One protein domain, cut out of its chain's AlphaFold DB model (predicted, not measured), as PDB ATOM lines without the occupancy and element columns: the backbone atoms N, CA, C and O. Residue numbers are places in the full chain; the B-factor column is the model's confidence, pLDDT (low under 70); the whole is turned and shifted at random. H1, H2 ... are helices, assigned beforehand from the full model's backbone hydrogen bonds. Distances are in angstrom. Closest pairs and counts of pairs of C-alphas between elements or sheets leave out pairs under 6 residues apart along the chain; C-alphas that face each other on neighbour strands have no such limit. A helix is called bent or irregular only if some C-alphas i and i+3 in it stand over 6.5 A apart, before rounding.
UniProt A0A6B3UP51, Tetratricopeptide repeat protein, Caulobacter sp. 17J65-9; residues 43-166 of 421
ATOM      1  N   PHE A  43     209.413 217.262 206.993       95.12
ATOM      2  CA  PHE A  43     210.693 217.972 207.054       95.12
ATOM      3  C   PHE A  43     211.370 217.979 205.681       95.12
ATOM      4  O   PHE A  43     211.796 219.033 205.223       95.12
ATOM      5  N   GLN A  44     211.447 216.813 205.035       91.38
ATOM      6  CA  GLN A  44     212.094 216.662 203.730       91.38
ATOM      7  C   GLN A  44     211.382 217.488 202.654       91.38
ATOM      8  O   GLN A  44     212.047 218.193 201.900       91.38
ATOM      9  N   ASP A  45     210.048 217.459 202.633       93.81
ATOM     10  CA  ASP A  45     209.234 218.229 201.691       93.81
ATOM     11  C   ASP A  45     209.426 219.741 201.885       93.81
ATOM     12  O   ASP A  45     209.689 220.457 200.920       93.81
ATOM     13  N   ALA A  46     209.362 220.227 203.131       94.25
ATOM     14  CA  ALA A  46     209.549 221.646 203.439       94.25
ATOM     15  C   ALA A  46     210.973 222.125 203.105       94.25
ATOM     16  O   ALA A  46     211.142 223.195 202.523       94.25
ATOM     17  N   ALA A  47     211.998 221.323 203.421       91.12
ATOM     18  CA  ALA A  47     213.385 221.638 203.083       91.12
ATOM     19  C   ALA A  47     213.584 221.704 201.559       91.12
ATOM     20  O   ALA A  47     214.123 222.683 201.050       91.12
ATOM     21  N   ALA A  48     213.066 220.720 200.816       90.06
ATOM     22  CA  ALA A  48     213.145 220.694 199.357       90.06
ATOM     23  C   ALA A  48     212.370 221.847 198.690       90.06
ATOM     24  O   ALA A  48     212.768 222.323 197.625       90.06
ATOM     25  N   ALA A  49     211.280 222.310 199.309       93.56
ATOM     26  CA  ALA A  49     210.495 223.454 198.847       93.56
ATOM     27  C   ALA A  49     211.114 224.819 199.212       93.56
ATOM     28  O   ALA A  49     210.616 225.850 198.755       93.56
ATOM     29  N   GLY A  50     212.181 224.854 200.021       92.44
ATOM     30  CA  GLY A  50     212.755 226.097 200.544       92.44
ATOM     31  C   GLY A  50     211.891 226.769 201.619       92.44
ATOM     32  O   GLY A  50     212.095 227.939 201.944       92.44
ATOM     33  N   GLU A  51     210.934 226.048 202.203       96.50
ATOM     34  CA  GLU A  51     210.081 226.505 203.306       96.50
ATOM     35  C   GLU A  51     210.840 226.370 204.639       96.50
ATOM     36  O   GLU A  51     210.451 225.642 205.556       96.50
ATOM     37  N   LEU A  52     211.976 227.071 204.743       95.94
ATOM     38  CA  LEU A  52     212.947 226.905 205.832       95.94
ATOM     39  C   LEU A  52     212.344 227.067 207.242       95.94
ATOM     40  O   LEU A  52     212.652 226.237 208.103       95.94
ATOM     41  N   PRO A  53     211.464 228.055 207.524       97.88
ATOM     42  CA  PRO A  53     210.830 228.166 208.838       97.88
ATOM     43  C   PRO A  53     209.994 226.937 209.219       97.88
ATOM     44  O   PRO A  53     210.007 226.527 210.384       97.88
ATOM     45  N   ASP A  54     209.304 226.333 208.248       97.69
ATOM     46  CA  ASP A  54     208.449 225.167 208.465       97.69
ATOM     47  C   ASP A  54     209.284 223.903 208.655       97.69
ATOM     48  O   ASP A  54     209.022 223.135 209.585       97.69
ATOM     49  N   ALA A  55     210.349 223.729 207.868       97.38
ATOM     50  CA  ALA A  55     211.316 222.654 208.069       97.38
ATOM     51  C   ALA A  55     211.924 222.705 209.486       97.38
ATOM     52  O   ALA A  55     211.921 221.701 210.202       97.38
ATOM     53  N   VAL A  56     212.353 223.886 209.951       98.25
ATOM     54  CA  VAL A  56     212.871 224.069 211.321       98.25
ATOM     55  C   VAL A  56     211.804 223.749 212.374       98.25
ATOM     56  O   VAL A  56     212.079 223.003 213.314       98.25
ATOM     57  N   ALA A  57     210.568 224.230 212.208       98.19
ATOM     58  CA  ALA A  57     209.478 223.951 213.146       98.19
ATOM     59  C   ALA A  57     209.081 222.460 213.184       98.19
ATOM     60  O   ALA A  57     208.663 221.933 214.221       98.19
ATOM     61  N   VAL A  58     209.187 221.744 212.061       97.50
ATOM     62  CA  VAL A  58     209.012 220.286 212.019       97.50
ATOM     63  C   VAL A  58     210.132 219.597 212.797       97.50
ATOM     64  O   VAL A  58     209.832 218.743 213.635       97.50
ATOM     65  N   LEU A  59     211.393 219.985 212.585       97.44
ATOM     66  CA  LEU A  59     212.523 219.386 213.293       97.44
ATOM     67  C   LEU A  59     212.456 219.629 214.806       97.44
ATOM     68  O   LEU A  59     212.690 218.700 215.570       97.44
ATOM     69  N   GLU A  60     212.064 220.821 215.259       97.88
ATOM     70  CA  GLU A  60     211.855 221.114 216.687       97.88
ATOM     71  C   GLU A  60     210.817 220.175 217.322       97.88
ATOM     72  O   GLU A  60     211.007 219.690 218.441       97.88
ATOM     73  N   ARG A  61     209.729 219.868 216.599       96.75
ATOM     74  CA  ARG A  61     208.712 218.904 217.054       96.75
ATOM     75  C   ARG A  61     209.253 217.483 217.121       96.75
ATOM     76  O   ARG A  61     208.913 216.765 218.057       96.75
ATOM     77  N   ILE A  62     210.088 217.079 216.165       95.06
ATOM     78  CA  ILE A  62     210.768 215.778 216.196       95.06
ATOM     79  C   ILE A  62     211.719 215.722 217.402       95.06
ATOM     80  O   ILE A  62     211.624 214.803 218.214       95.06
ATOM     81  N   ALA A  63     212.552 216.750 217.584       96.12
ATOM     82  CA  ALA A  63     213.514 216.879 218.679       96.12
ATOM     83  C   ALA A  63     212.862 216.925 220.073       96.12
ATOM     84  O   ALA A  63     213.495 216.614 221.086       96.12
ATOM     85  N   ALA A  64     211.575 217.280 220.164       95.75
ATOM     86  CA  ALA A  64     210.820 217.222 221.413       95.75
ATOM     87  C   ALA A  64     210.746 215.799 222.000       95.75
ATOM     88  O   ALA A  64     210.632 215.676 223.221       95.75
ATOM     89  N   ALA A  65     210.876 214.759 221.166       93.56
ATOM     90  CA  ALA A  65     210.920 213.360 221.593       93.56
ATOM     91  C   ALA A  65     212.218 212.974 222.337       93.56
ATOM     92  O   ALA A  65     212.247 211.927 222.982       93.56
ATOM     93  N   GLY A  66     213.253 213.822 222.308       92.81
ATOM     94  CA  GLY A  66     214.495 213.649 223.068       92.81
ATOM     95  C   GLY A  66     215.661 213.056 222.261       92.81
ATOM     96  O   GLY A  66     215.612 213.059 221.026       92.81
ATOM     97  N   PRO A  67     216.719 212.580 222.947       94.31
ATOM     98  CA  PRO A  67     217.922 212.031 222.319       94.31
ATOM     99  C   PRO A  67     217.625 210.911 221.313       94.31
ATOM    100  O   PRO A  67     216.768 210.062 221.560       94.31
ATOM    101  N   GLY A  68     218.323 210.913 220.179       90.25
ATOM    102  CA  GLY A  68     218.164 209.941 219.095       90.25
ATOM    103  C   GLY A  68     216.957 210.186 218.177       90.25
ATOM    104  O   GLY A  68     216.690 209.406 217.265       90.25
ATOM    105  N   SER A  69     216.183 211.256 218.381       92.75
ATOM    106  CA  SER A  69     214.995 211.537 217.555       92.75
ATOM    107  C   SER A  69     215.322 212.048 216.143       92.75
ATOM    108  O   SER A  69     214.507 211.879 215.228       92.75
ATOM    109  N   ALA A  70     216.518 212.615 215.941       92.12
ATOM    110  CA  ALA A  70     217.019 213.124 214.658       92.12
ATOM    111  C   ALA A  70     217.965 212.151 213.926       92.12
ATOM    112  O   ALA A  70     218.471 212.468 212.860       92.12
ATOM    113  N   ASP A  71     218.143 210.939 214.442       87.81
ATOM    114  CA  ASP A  71     219.045 209.890 213.942       87.81
ATOM    115  C   ASP A  71     218.834 209.433 212.489       87.81
ATOM    116  O   ASP A  71     219.646 208.712 211.912       87.81
ATOM    117  N   TRP A  72     217.683 209.774 211.925       88.31
ATOM    118  CA  TRP A  72     217.320 209.485 210.543       88.31
ATOM    119  C   TRP A  72     217.880 210.520 209.563       88.31
ATOM    120  O   TRP A  72     217.860 210.260 208.364       88.31
ATOM    121  N   LEU A  73     218.318 211.681 210.057       89.44
ATOM    122  CA  LEU A  73     218.885 212.752 209.256       89.44
ATOM    123  C   LEU A  73     220.360 212.440 208.994       89.44
ATOM    124  O   LEU A  73     221.173 212.405 209.915       89.44
ATOM    125  N   ASP A  74     220.712 212.191 207.740       86.69
ATOM    126  CA  ASP A  74     222.109 212.026 207.359       86.69
ATOM    127  C   ASP A  74     222.869 213.362 207.442       86.69
ATOM    128  O   ASP A  74     222.282 214.445 207.335       86.69
ATOM    129  N   SER A  75     224.187 213.279 207.632       85.69
ATOM    130  CA  SER A  75     225.047 214.453 207.799       85.69
ATOM    131  C   SER A  75     225.024 215.381 206.579       85.69
ATOM    132  O   SER A  75     225.113 216.597 206.747       85.69
ATOM    133  N   MET A  76     224.837 214.871 205.352       81.50
ATOM    134  CA  MET A  76     224.777 215.737 204.165       81.50
ATOM    135  C   MET A  76     223.528 216.614 204.194       81.50
ATOM    136  O   MET A  76     223.631 217.832 204.060       81.50
ATOM    137  N   THR A  77     222.357 216.018 204.428       87.62
ATOM    138  CA  THR A  77     221.096 216.764 204.528       87.62
ATOM    139  C   THR A  77     221.140 217.761 205.688       87.62
ATOM    140  O   THR A  77     220.654 218.885 205.554       87.62
ATOM    141  N   ALA A  78     221.759 217.391 206.815       91.12
ATOM    142  CA  ALA A  78     221.907 218.297 207.949       91.12
ATOM    143  C   ALA A  78     222.763 219.533 207.609       91.12
ATOM    144  O   ALA A  78     222.363 220.674 207.855       91.12
ATOM    145  N   ASN A  79     223.924 219.318 206.985       88.50
ATOM    146  CA  ASN A  79     224.813 220.405 206.576       88.50
ATOM    147  C   ASN A  79     224.220 221.253 205.445       88.50
ATOM    148  O   ASN A  79     224.374 222.475 205.467       88.50
ATOM    149  N   GLN A  80     223.498 220.643 204.501       88.25
ATOM    150  CA  GLN A  80     222.803 221.380 203.446       88.25
ATOM    151  C   GLN A  80     221.721 222.291 204.030       88.25
ATOM    152  O   GLN A  80     221.692 223.474 203.710       88.25
ATOM    153  N   MET A  81     220.909 221.793 204.966       93.06
ATOM    154  CA  MET A  81     219.910 222.623 205.643       93.06
ATOM    155  C   MET A  81     220.559 223.815 206.362       93.06
ATOM    156  O   MET A  81     220.042 224.929 206.325       93.06
ATOM    157  N   ARG A  82     221.723 223.619 206.994       91.94
ATOM    158  CA  ARG A  82     222.477 224.723 207.606       91.94
ATOM    159  C   ARG A  82     222.969 225.742 206.569       91.94
ATOM    160  O   ARG A  82     222.971 226.934 206.871       91.94
ATOM    161  N   LEU A  83     223.406 225.299 205.389       88.56
ATOM    162  CA  LEU A  83     223.782 226.192 204.286       88.56
ATOM    163  C   LEU A  83     222.580 226.990 203.780       88.56
ATOM    164  O   LEU A  83     222.692 228.195 203.588       88.56
ATOM    165  N   ASP A  84     221.421 226.354 203.629       90.75
ATOM    166  CA  ASP A  84     220.205 227.029 203.164       90.75
ATOM    167  C   ASP A  84     219.713 228.084 204.169       90.75
ATOM    168  O   ASP A  84     219.111 229.086 203.790       90.75
ATOM    169  N   LEU A  85     220.021 227.893 205.455       93.25
ATOM    170  CA  LEU A  85     219.751 228.833 206.547       93.25
ATOM    171  C   LEU A  85     220.791 229.965 206.674       93.25
ATOM    172  O   LEU A  85     220.730 230.739 207.633       93.25
ATOM    173  N   GLU A  86     221.771 230.068 205.774       84.25
ATOM    174  CA  GLU A  86     222.793 231.116 205.828       84.25
ATOM    175  C   GLU A  86     222.165 232.519 205.720       84.25
ATOM    176  O   GLU A  86     221.334 232.799 204.859       84.25
ATOM    177  N   GLY A  87     222.546 233.420 206.631       83.94
ATOM    178  CA  GLY A  87     221.948 234.756 206.762       83.94
ATOM    179  C   GLY A  87     220.718 234.824 207.680       83.94
ATOM    180  O   GLY A  87     220.408 235.899 208.193       83.94
ATOM    181  N   GLU A  88     220.084 233.694 208.000       91.75
ATOM    182  CA  GLU A  88     218.881 233.610 208.843       91.75
ATOM    183  C   GLU A  88     219.214 233.211 210.292       91.75
ATOM    184  O   GLU A  88     218.714 232.218 210.820       91.75
ATOM    185  N   SER A  89     220.057 234.004 210.967       86.75
ATOM    186  CA  SER A  89     220.661 233.666 212.279       86.75
ATOM    187  C   SER A  89     219.691 233.110 213.339       86.75
ATOM    188  O   SER A  89     220.040 232.188 214.082       86.75
ATOM    189  N   GLY A  90     218.458 233.627 213.404       93.62
ATOM    190  CA  GLY A  90     217.426 233.136 214.321       93.62
ATOM    191  C   GLY A  90     216.928 231.727 213.982       93.62
ATOM    192  O   GLY A  90     216.735 230.911 214.885       93.62
ATOM    193  N   LEU A  91     216.752 231.416 212.694       96.56
ATOM    194  CA  LEU A  91     216.381 230.076 212.237       96.56
ATOM    195  C   LEU A  91     217.563 229.111 212.347       96.56
ATOM    196  O   LEU A  91     217.373 227.999 212.832       96.56
ATOM    197  N   THR A  92     218.779 229.548 211.999       95.75
ATOM    198  CA  THR A  92     220.009 228.758 212.176       95.75
ATOM    199  C   THR A  92     220.165 228.314 213.628       95.75
ATOM    200  O   THR A  92     220.373 227.132 213.902       95.75
ATOM    201  N   ARG A  93     219.993 229.236 214.583       95.88
ATOM    202  CA  ARG A  93     220.086 228.915 216.011       95.88
ATOM    203  C   ARG A  93     219.034 227.897 216.445       95.88
ATOM    204  O   ARG A  93     219.368 226.955 217.155       95.88
ATOM    205  N   ARG A  94     217.777 228.070 216.022       97.69
ATOM    206  CA  ARG A  94     216.675 227.142 216.335       97.69
ATOM    207  C   ARG A  94     216.908 225.749 215.755       97.69
ATOM    208  O   ARG A  94     216.733 224.759 216.460       97.69
ATOM    209  N   TYR A  95     217.363 225.679 214.507       97.88
ATOM    210  CA  TYR A  95     217.726 224.437 213.833       97.88
ATOM    211  C   TYR A  95     218.815 223.672 214.598       97.88
ATOM    212  O   TYR A  95     218.620 222.516 214.973       97.88
ATOM    213  N   LEU A  96     219.926 224.341 214.910       97.06
ATOM    214  CA  LEU A  96     221.053 223.733 215.622       97.06
ATOM    215  C   LEU A  96     220.694 223.368 217.074       97.06
ATOM    216  O   LEU A  96     221.130 222.331 217.573       97.06
ATOM    217  N   ALA A  97     219.835 224.150 217.733       97.38
ATOM    218  CA  ALA A  97     219.305 223.812 219.054       97.38
ATOM    219  C   ALA A  97     218.396 222.572 219.025       97.38
ATOM    220  O   ALA A  97     218.432 221.762 219.953       97.38
ATOM    221  N   ALA A  98     217.604 222.388 217.962       97.62
ATOM    222  CA  ALA A  98     216.817 221.172 217.771       97.62
ATOM    223  C   ALA A  98     217.725 219.943 217.585       97.62
ATOM    224  O   ALA A  98     217.459 218.904 218.190       97.62
ATOM    225  N   LEU A  99     218.825 220.073 216.835       96.69
ATOM    226  CA  LEU A  99     219.832 219.015 216.706       96.69
ATOM    227  C   LEU A  99     220.534 218.706 218.039       96.69
ATOM    228  O   LEU A  99     220.631 217.539 218.408       96.69
ATOM    229  N   ASP A 100     220.958 219.719 218.808       96.56
ATOM    230  CA  ASP A 100     221.553 219.518 220.145       96.56
ATOM    231  C   ASP A 100     220.573 218.823 221.100       96.56
ATOM    232  O   ASP A 100     220.954 217.907 221.827       96.56
ATOM    233  N   ARG A 101     219.288 219.207 221.071       96.12
ATOM    234  CA  ARG A 101     218.234 218.579 221.883       96.12
ATOM    235  C   ARG A 101     217.993 217.120 221.501       96.12
ATOM    236  O   ARG A 101     217.712 216.301 222.376       96.12
ATOM    237  N   ALA A 102     218.079 216.808 220.213       95.31
ATOM    238  CA  ALA A 102     217.978 215.450 219.707       95.31
ATOM    239  C   ALA A 102     219.248 214.621 219.964       95.31
ATOM    240  O   ALA A 102     219.272 213.458 219.575       95.31
ATOM    241  N   ASP A 103     220.270 215.196 220.611       93.31
ATOM    242  CA  ASP A 103     221.610 214.622 220.757       93.31
ATOM    243  C   ASP A 103     222.154 214.100 219.424       93.31
ATOM    244  O   ASP A 103     222.680 212.994 219.325       93.31
ATOM    245  N   TYR A 104     221.957 214.898 218.372       92.06
ATOM    246  CA  TYR A 104     222.461 214.574 217.053       92.06
ATOM    247  C   TYR A 104     223.986 214.441 217.111       92.06
ATOM    248  O   TYR A 104     224.683 215.276 217.691       92.06
ATOM    249  N   GLY A 105     224.501 213.387 216.497       76.62
ATOM    250  CA  GLY A 105     225.919 213.168 216.287       76.62
ATOM    251  C   GLY A 105     226.060 212.358 215.015       76.62
ATOM    252  O   GLY A 105     225.438 211.297 214.901       76.62
ATOM    253  N   GLY A 106     226.815 212.887 214.052       67.25
ATOM    254  CA  GLY A 106     227.111 212.210 212.800       67.25
ATOM    255  C   GLY A 106     227.494 210.754 213.045       67.25
ATOM    256  O   GLY A 106     228.208 210.415 213.990       67.25
ATOM    257  N   ARG A 107     226.953 209.858 212.222       64.19
ATOM    258  CA  ARG A 107     227.187 208.409 212.350       64.19
ATOM    259  C   ARG A 107     228.417 207.945 211.579       64.19
ATOM    260  O   ARG A 107     228.812 206.787 211.709       64.19
ATOM    261  N   ASP A 108     228.979 208.833 210.769       71.62
ATOM    262  CA  ASP A 108     230.040 208.546 209.823       71.62
ATOM    263  C   ASP A 108     231.311 209.322 210.209       71.62
ATOM    264  O   ASP A 108     231.322 210.546 210.107       71.62
ATOM    265  N   PRO A 109     232.396 208.647 210.638       70.38
ATOM    266  CA  PRO A 109     233.657 209.313 210.979       70.38
ATOM    267  C   PRO A 109     234.360 209.965 209.773       70.38
ATOM    268  O   PRO A 109     235.391 210.620 209.951       70.38
ATOM    269  N   MET A 110     233.840 209.763 208.559       73.94
ATOM    270  CA  MET A 110     234.304 210.386 207.319       73.94
ATOM    271  C   MET A 110     233.593 211.712 207.026       73.94
ATOM    272  O   MET A 110     234.033 212.467 206.161       73.94
ATOM    273  N   VAL A 111     232.517 212.032 207.752       76.31
ATOM    274  CA  VAL A 111     231.801 213.303 207.617       76.31
ATOM    275  C   VAL A 111     231.943 214.098 208.906       76.31
ATOM    276  O   VAL A 111     231.491 213.684 209.968       76.31
ATOM    277  N   TRP A 112     232.582 215.262 208.816       78.88
ATOM    278  CA  TRP A 112     232.695 216.173 209.950       78.88
ATOM    279  C   TRP A 112     231.479 217.090 210.014       78.88
ATOM    280  O   TRP A 112     231.306 217.961 209.165       78.88
ATOM    281  N   ASP A 113     230.694 216.967 211.080       88.06
ATOM    282  CA  ASP A 113     229.571 217.868 211.372       88.06
ATOM    283  C   ASP A 113     230.016 219.152 212.103       88.06
ATOM    284  O   ASP A 113     229.220 219.871 212.710       88.06
ATOM    285  N   ASP A 114     231.308 219.478 212.032       90.00
ATOM    286  CA  ASP A 114     231.905 220.661 212.654       90.00
ATOM    287  C   ASP A 114     231.267 221.969 212.183       90.00
ATOM    288  O   ASP A 114     231.196 222.937 212.948       90.00
ATOM    289  N   ASP A 115     230.801 221.998 210.934       86.94
ATOM    290  CA  ASP A 115     230.114 223.149 210.355       86.94
ATOM    291  C   ASP A 115     228.724 223.354 210.968       86.94
ATOM    292  O   ASP A 115     228.197 224.460 210.901       86.94
ATOM    293  N   LEU A 116     228.149 222.353 211.642       92.50
ATOM    294  CA  LEU A 116     226.971 222.523 212.496       92.50
ATOM    295  C   LEU A 116     227.382 223.048 213.880       92.50
ATOM    296  O   LEU A 116     226.813 224.015 214.399       92.50
ATOM    297  N   TRP A 117     228.383 222.413 214.492       95.06
ATOM    298  CA  TRP A 117     228.657 222.573 215.919       95.06
ATOM    299  C   TRP A 117     229.488 223.799 216.282       95.06
ATOM    300  O   TRP A 117     229.224 224.417 217.317       95.06
ATOM    301  N   LEU A 118     230.464 224.194 215.461       94.44
ATOM    302  CA  LEU A 118     231.274 225.380 215.747       94.44
ATOM    303  C   LEU A 118     230.445 226.676 215.637       94.44
ATOM    304  O   LEU A 118     230.518 227.489 216.568       94.44
ATOM    305  N   PRO A 119     229.599 226.872 214.602       92.38
ATOM    306  CA  PRO A 119     228.670 228.000 214.570       92.38
ATOM    307  C   PRO A 119     227.662 227.960 215.720       92.38
ATOM    308  O   PRO A 119     227.441 228.982 216.371       92.38
ATOM    309  N   TYR A 120     227.107 226.784 216.053       95.56
ATOM    310  CA  TYR A 120     226.183 226.665 217.185       95.56
ATOM    311  C   TYR A 120     226.831 227.073 218.511       95.56
ATOM    312  O   TYR A 120     226.235 227.823 219.288       95.56
ATOM    313  N   ALA A 121     228.075 226.648 218.751       96.44
ATOM    314  CA  ALA A 121     228.847 227.103 219.897       96.44
ATOM    315  C   ALA A 121     228.997 228.629 219.888       96.44
ATOM    316  O   ALA A 121     228.767 229.274 220.906       96.44
ATOM    317  N   GLY A 122     229.325 229.226 218.738       94.44
ATOM    318  CA  GLY A 122     229.430 230.678 218.585       94.44
ATOM    319  C   GLY A 122     228.134 231.429 218.911       94.44
ATOM    320  O   GLY A 122     228.193 232.479 219.550       94.44
ATOM    321  N   LEU A 123     226.982 230.874 218.523       93.19
ATOM    322  CA  LEU A 123     225.650 231.446 218.759       93.19
ATOM    323  C   LEU A 123     225.165 231.326 220.210       93.19
ATOM    324  O   LEU A 123     224.239 232.047 220.580       93.19
ATOM    325  N   THR A 124     225.750 230.421 221.002       95.12
ATOM    326  CA  THR A 124     225.289 230.073 222.362       95.12
ATOM    327  C   THR A 124     226.302 230.375 223.465       95.12
ATOM    328  O   THR A 124     225.965 230.325 224.642       95.12
ATOM    329  N   VAL A 125     227.556 230.698 223.135       94.75
ATOM    330  CA  VAL A 125     228.643 230.818 224.126       94.75
ATOM    331  C   VAL A 125     228.425 231.900 225.187       94.75
ATOM    332  O   VAL A 125     228.956 231.784 226.290       94.75
ATOM    333  N   ILE A 126     227.643 232.936 224.881       90.69
ATOM    334  CA  ILE A 126     227.402 234.059 225.796       90.69
ATOM    335  C   ILE A 126     226.239 233.778 226.751       90.69
ATOM    336  O   ILE A 126     226.336 234.054 227.944       90.69
ATOM    337  N   ASP A 127     225.136 233.256 226.233       94.56
ATOM    338  CA  ASP A 127     223.854 233.135 226.923       94.56
ATOM    339  C   ASP A 127     223.530 231.703 227.364       94.56
ATOM    340  O   ASP A 127     222.853 231.508 228.373       94.56
ATOM    341  N   GLU A 128     224.070 230.698 226.678       95.31
ATOM    342  CA  GLU A 128     223.913 229.278 226.992       95.31
ATOM    343  C   GLU A 128     225.275 228.546 226.999       95.31
ATOM    344  O   GLU A 128     225.495 227.606 226.227       95.31
ATOM    345  N   PRO A 129     226.219 228.898 227.898       93.12
ATOM    346  CA  PRO A 129     227.588 228.365 227.875       93.12
ATOM    347  C   PRO A 129     227.659 226.837 228.025       93.12
ATOM    348  O   PRO A 129     228.592 226.202 227.536       93.12
ATOM    349  N   ALA A 130     226.658 226.221 228.660       94.00
ATOM    350  CA  ALA A 130     226.544 224.767 228.728       94.00
ATOM    351  C   ALA A 130     226.216 224.137 227.361       94.00
ATOM    352  O   ALA A 130     226.722 223.057 227.064       94.00
ATOM    353  N   ALA A 131     225.393 224.790 226.533       95.62
ATOM    354  CA  ALA A 131     225.115 224.349 225.167       95.62
ATOM    355  C   ALA A 131     226.357 224.510 224.287       95.62
ATOM    356  O   ALA A 131     226.752 223.555 223.622       95.62
ATOM    357  N   ALA A 132     227.051 225.648 224.392       95.88
ATOM    358  CA  ALA A 132     228.314 225.857 223.692       95.88
ATOM    359  C   ALA A 132     229.369 224.810 224.074       95.88
ATOM    360  O   ALA A 132     230.044 224.271 223.202       95.88
ATOM    361  N   ALA A 133     229.481 224.455 225.358       95.75
ATOM    362  CA  ALA A 133     230.398 223.411 225.806       95.75
ATOM    363  C   ALA A 133     230.055 222.021 225.254       95.75
ATOM    364  O   ALA A 133     230.965 221.278 224.888       95.75
ATOM    365  N   ARG A 134     228.764 221.669 225.156       94.88
ATOM    366  CA  ARG A 134     228.340 220.420 224.503       94.88
ATOM    367  C   ARG A 134     228.646 220.441 223.009       94.88
ATOM    368  O   ARG A 134     229.224 219.484 222.512       94.88
ATOM    369  N   ALA A 135     228.315 221.530 222.318       95.56
ATOM    370  CA  ALA A 135     228.576 221.701 220.891       95.56
ATOM    371  C   ALA A 135     230.074 221.584 220.575       95.56
ATOM    372  O   ALA A 135     230.472 220.786 219.737       95.56
ATOM    373  N   LEU A 136     230.921 222.293 221.323       95.81
ATOM    374  CA  LEU A 136     232.369 222.221 221.152       95.81
ATOM    375  C   LEU A 136     232.932 220.819 221.394       95.81
ATOM    376  O   LEU A 136     233.897 220.461 220.733       95.81
ATOM    377  N   ARG A 137     232.334 220.019 222.289       93.25
ATOM    378  CA  ARG A 137     232.727 218.616 222.525       93.25
ATOM    379  C   ARG A 137     232.309 217.647 221.413       93.25
ATOM    380  O   ARG A 137     232.704 216.486 221.474       93.25
ATOM    381  N   ARG A 138     231.531 218.102 220.430       91.81
ATOM    382  CA  ARG A 138     231.167 217.340 219.226       91.81
ATOM    383  C   ARG A 138     232.062 217.655 218.029       91.81
ATOM    384  O   ARG A 138     231.800 217.150 216.950       91.81
ATOM    385  N   LEU A 139     233.085 218.501 218.198       91.69
ATOM    386  CA  LEU A 139     234.027 218.774 217.116       91.69
ATOM    387  C   LEU A 139     234.961 217.581 216.896       91.69
ATOM    388  O   LEU A 139     235.645 217.141 217.827       91.69
ATOM    389  N   ASP A 140     235.031 217.135 215.648       86.56
ATOM    390  CA  ASP A 140     235.782 215.954 215.230       86.56
ATOM    391  C   ASP A 140     237.075 216.323 214.505       86.56
ATOM    392  O   ASP A 140     238.104 215.661 214.682       86.56
ATOM    393  N   SER A 141     237.075 217.412 213.728       88.00
ATOM    394  CA  SER A 141     238.272 217.806 212.997       88.00
ATOM    395  C   SER A 141     239.296 218.497 213.895       88.00
ATOM    396  O   SER A 141     238.966 219.453 214.617       88.00
ATOM    397  N   PRO A 142     240.593 218.162 213.758       91.56
ATOM    398  CA  PRO A 142     241.656 218.951 214.372       91.56
ATOM    399  C   PRO A 142     241.635 220.420 213.918       91.56
ATOM    400  O   PRO A 142     242.056 221.290 214.682       91.56
ATOM    401  N   TYR A 143     241.106 220.729 212.726       90.62
ATOM    402  CA  TYR A 143     240.962 222.107 212.249       90.62
ATOM    403  C   TYR A 143     239.881 222.868 213.019       90.62
ATOM    404  O   TYR A 143     240.123 223.990 213.459       90.62
ATOM    405  N   ALA A 144     238.702 222.280 213.234       93.19
ATOM    406  CA  ALA A 144     237.630 222.926 213.989       93.19
ATOM    407  C   ALA A 144     238.002 223.118 215.462       93.19
ATOM    408  O   ALA A 144     237.833 224.215 215.997       93.19
ATOM    409  N   VAL A 145     238.619 222.108 216.081       95.06
ATOM    410  CA  VAL A 145     239.161 222.216 217.441       95.06
ATOM    411  C   VAL A 145     240.227 223.312 217.537       95.06
ATOM    412  O   VAL A 145     240.231 224.090 218.491       95.06
ATOM    413  N   THR A 146     241.102 223.432 216.536       95.25
ATOM    414  CA  THR A 146     242.101 224.509 216.482       95.25
ATOM    415  C   THR A 146     241.438 225.880 216.342       95.25
ATOM    416  O   THR A 146     241.757 226.784 217.108       95.25
ATOM    417  N   ARG A 147     240.456 226.045 215.442       95.81
ATOM    418  CA  ARG A 147     239.680 227.293 215.317       95.81
ATOM    419  C   ARG A 147     239.031 227.684 216.650       95.81
ATOM    420  O   ARG A 147     239.148 228.836 217.062       95.81
ATOM    421  N   ALA A 148     238.415 226.727 217.347       96.12
ATOM    422  CA  ALA A 148     237.804 226.959 218.654       96.12
ATOM    423  C   ALA A 148     238.835 227.388 219.712       96.12
ATOM    424  O   ALA A 148     238.590 228.311 220.481       96.12
ATOM    425  N   ARG A 149     240.017 226.763 219.733       96.00
ATOM    426  CA  ARG A 149     241.100 227.101 220.669       96.00
ATOM    427  C   ARG A 149     241.653 228.502 220.519       96.00
ATOM    428  O   ARG A 149     242.065 229.097 221.514       96.00
ATOM    429  N   LEU A 150     241.757 228.963 219.281       97.25
ATOM    430  CA  LEU A 150     242.379 230.239 218.967       97.25
ATOM    431  C   LEU A 150     241.423 231.409 219.229       97.25
ATOM    432  O   LEU A 150     241.887 232.512 219.514       97.25
ATOM    433  N   ASP A 151     240.109 231.183 219.151       97.75
ATOM    434  CA  ASP A 151     239.076 232.201 219.351       97.75
ATOM    435  C   ASP A 151     238.803 232.452 220.844       97.75
ATOM    436  O   ASP A 151     238.413 231.555 221.597       97.75
ATOM    437  N   ARG A 152     238.953 233.711 221.278       97.31
ATOM    438  CA  ARG A 152     238.758 234.120 222.677       97.31
ATOM    439  C   ARG A 152     237.352 233.822 223.189       97.31
ATOM    440  O   ARG A 152     237.191 233.600 224.386       97.31
ATOM    441  N   ARG A 153     236.337 233.790 222.315       96.31
ATOM    442  CA  ARG A 153     234.955 233.472 222.714       96.31
ATOM    443  C   ARG A 153     234.873 232.151 223.474       96.31
ATOM    444  O   ARG A 153     234.095 232.044 224.414       96.31
ATOM    445  N   PHE A 154     235.697 231.174 223.104       97.38
ATOM    446  CA  PHE A 154     235.650 229.822 223.658       97.38
ATOM    447  C   PHE A 154     236.698 229.565 224.746       97.38
ATOM    448  O   PHE A 154     236.787 228.445 225.246       97.38
ATOM    449  N   GLU A 155     237.467 230.579 225.159       96.00
ATOM    450  CA  GLU A 155     238.603 230.426 226.079       96.00
ATOM    451  C   GLU A 155     238.218 229.747 227.401       96.00
ATOM    452  O   GLU A 155     238.929 228.854 227.858       96.00
ATOM    453  N   ALA A 156     237.070 230.107 227.982       94.94
ATOM    454  CA  ALA A 156     236.592 229.508 229.228       94.94
ATOM    455  C   ALA A 156     236.247 228.016 229.075       94.94
ATOM    456  O   ALA A 156     236.583 227.213 229.943       94.94
ATOM    457  N   VAL A 157     235.604 227.635 227.966       95.19
ATOM    458  CA  VAL A 157     235.236 226.236 227.693       95.19
ATOM    459  C   VAL A 157     236.484 225.408 227.401       95.19
ATOM    460  O   VAL A 157     236.663 224.332 227.966       95.19
ATOM    461  N   VAL A 158     237.369 225.930 226.551       95.25
ATOM    462  CA  VAL A 158     238.627 225.277 226.180       95.25
ATOM    463  C   VAL A 158     239.534 225.105 227.398       95.25
ATOM    464  O   VAL A 158     240.112 224.038 227.594       95.25
ATOM    465  N   GLY A 159     239.630 226.131 228.248       95.31
ATOM    466  CA  GLY A 159     240.440 226.113 229.465       95.31
ATOM    467  C   GLY A 159     239.957 225.126 230.530       95.31
ATOM    468  O   GLY A 159     240.753 224.717 231.372       95.31
ATOM    469  N   ALA A 160     238.690 224.703 230.483       95.00
ATOM    470  CA  ALA A 160     238.150 223.700 231.398       95.00
ATOM    471  C   ALA A 160     238.598 222.265 231.060       95.00
ATOM    472  O   ALA A 160     238.602 221.410 231.944       95.00
ATOM    473  N   ASP A 161     238.978 221.989 229.806       93.69
ATOM    474  CA  ASP A 161     239.459 220.673 229.360       93.69
ATOM    475  C   ASP A 161     240.502 220.801 228.230       93.69
ATOM    476  O   ASP A 161     240.270 220.387 227.090       93.69
ATOM    477  N   PRO A 162     241.682 221.383 228.511       93.50
ATOM    478  CA  PRO A 162     242.681 221.662 227.480       93.50
ATOM    479  C   PRO A 162     243.195 220.394 226.779       93.50
ATOM    480  O   PRO A 162     243.655 220.465 225.638       93.50
ATOM    481  N   ALA A 163     243.109 219.233 227.437       92.81
ATOM    482  CA  ALA A 163     243.501 217.947 226.869       92.81
ATOM    483  C   ALA A 163     242.541 217.492 225.760       92.81
ATOM    484  O   ALA A 163     243.001 217.042 224.709       92.81
ATOM    485  N   TRP A 164     241.225 217.650 225.949       91.94
ATOM    486  CA  TRP A 164     240.239 217.311 224.918       91.94
ATOM    487  C   TRP A 164     240.437 218.146 223.648       91.94
ATOM    488  O   TRP A 164     240.446 217.596 222.541       91.94
ATOM    489  N   PHE A 165     240.704 219.446 223.823       94.12
ATOM    490  CA  PHE A 165     240.952 220.393 222.734       94.12
ATOM    491  C   PHE A 165     242.383 220.315 222.161       94.12
ATOM    492  O   PHE A 165     242.751 221.099 221.288       94.12
ATOM    493  N   ALA A 166     243.250 219.396 222.590       92.62
ATOM    494  CA  ALA A 166     244.570 219.275 221.974       92.62
ATOM    495  C   ALA A 166     244.447 218.901 220.474       92.62
ATOM    496  O   ALA A 166     243.882 217.859 220.146       92.62
TER     497      ALA A 166
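What this domain is: This is residues 43 to 166 of the 421 residues of the protein "Tetratricopeptide repeat protein" of Caulobacter sp. 17J65-9 (UniProt A0A6B3UP51). Four pairs of helices, H1 with H2, H3 with H4, H5 with H6 and H7 with H8, follow one another along the longest axis like the turns of a short, uneven solenoid. H1 with H2 and H5 with H6 are neat helical hairpins, while H3 and H4 are more loosely paired and H7 and H8 meet at a corner; two long links lead into H3 and H5. The printed part has 124 residues, with eight named helices in the order H1 to H8 and no named strand, and its class is all helix. The whole is compact, with a radius of gyration of the C-alphas of 14.2 A, and the C-alphas span 42 by 30 by 25 A.

How they stand to each other: Start at the first printed residue, where H1, residues 43 to 48, and H2, residues 52 to 63, form a hairpin: they touch, closest at the C-alphas of Phe 43 and Ala 55, 4.8 A apart, at a shallow tilt of 21 degrees, opposite ways. Go on to H3, residues 75 to 84, and H4, residues 89 to 101, which are close but not clearly touching, with the C-alphas of Arg 82 and Thr 92 closest at 6.6 A. Look back from H4 to H2: they touch, the C-alphas of Glu 60 and Ala 98 being closest at 5.1 A, at a shallow tilt of 19 degrees, the same way. Next comes H5, residues 114 to 124, the hub, which touches four other helices. H4 touches it with residues 93 to 97 alone, closest at the C-alphas of Leu 96 and Tyr 120, 6.1 A apart; at 72 degrees the two are only just about perpendicular. H3 and H5 only just touch, with 3 pairs of C-alphas within 8 A, the closest being those of Asn 79 and Leu 116, 6.6 A apart. H5 makes a hairpin with H6, residues 129 to 136: the C-alphas of Ala 121 and Ala 132 are closest at 4.0 A, and the tilt is a shallow 11 degrees, opposite ways. H7, residues 142 to 150, only just touches H5, with 3 pairs of C-alphas within 8 A; the closest are those of Asp 114 and Ala 144, 6.3 A apart. H8, residues 152 to 160, and H7 touch only at the corner, closest at the C-alphas of Ala 148 and Phe 154, 6.2 A apart, and are about perpendicular at 75 degrees. H1 and H8 are apart. Every O i to N i+4 pair is within hydrogen-bond range in H1, H2, H3, H4, H6 and H7; in H5 it is 6 of 7 and in H8 3 of 5.

Where its parts are: Find C-alpha 43 at (210.693, 217.972, 207.054), where H1 begins. H2 runs 16.3 A from C-alpha 52 to C-alpha 63, and H3 runs 14.3 A from C-alpha 75 to C-alpha 84. H4, the longest helix with 13 residues, starts at C-alpha 89 at (220.661, 233.666, 212.279) and covers 18.0 A. H5 covers 15.1 A and is neither bent nor irregular, but only just: C-alphas 116 and 119 are 6.1 A apart. After H6 and H7, see H8 end at C-alpha 160 at (238.150, 223.700, 231.398); it is irregular, C-alphas 153 and 156 being 7.8 A apart.

The domain as a whole: The two C-alphas farthest apart, those of Ala 49 and Ala 163, are 43.6 A apart. The printed part has no cut. The links from H2 to H3, 11 residues, and from H4 to H5, residues 102 to 113, are long; the others are tight. The mean pLDDT of the printed part is 92.1, and residues 106 to 107 are under 70.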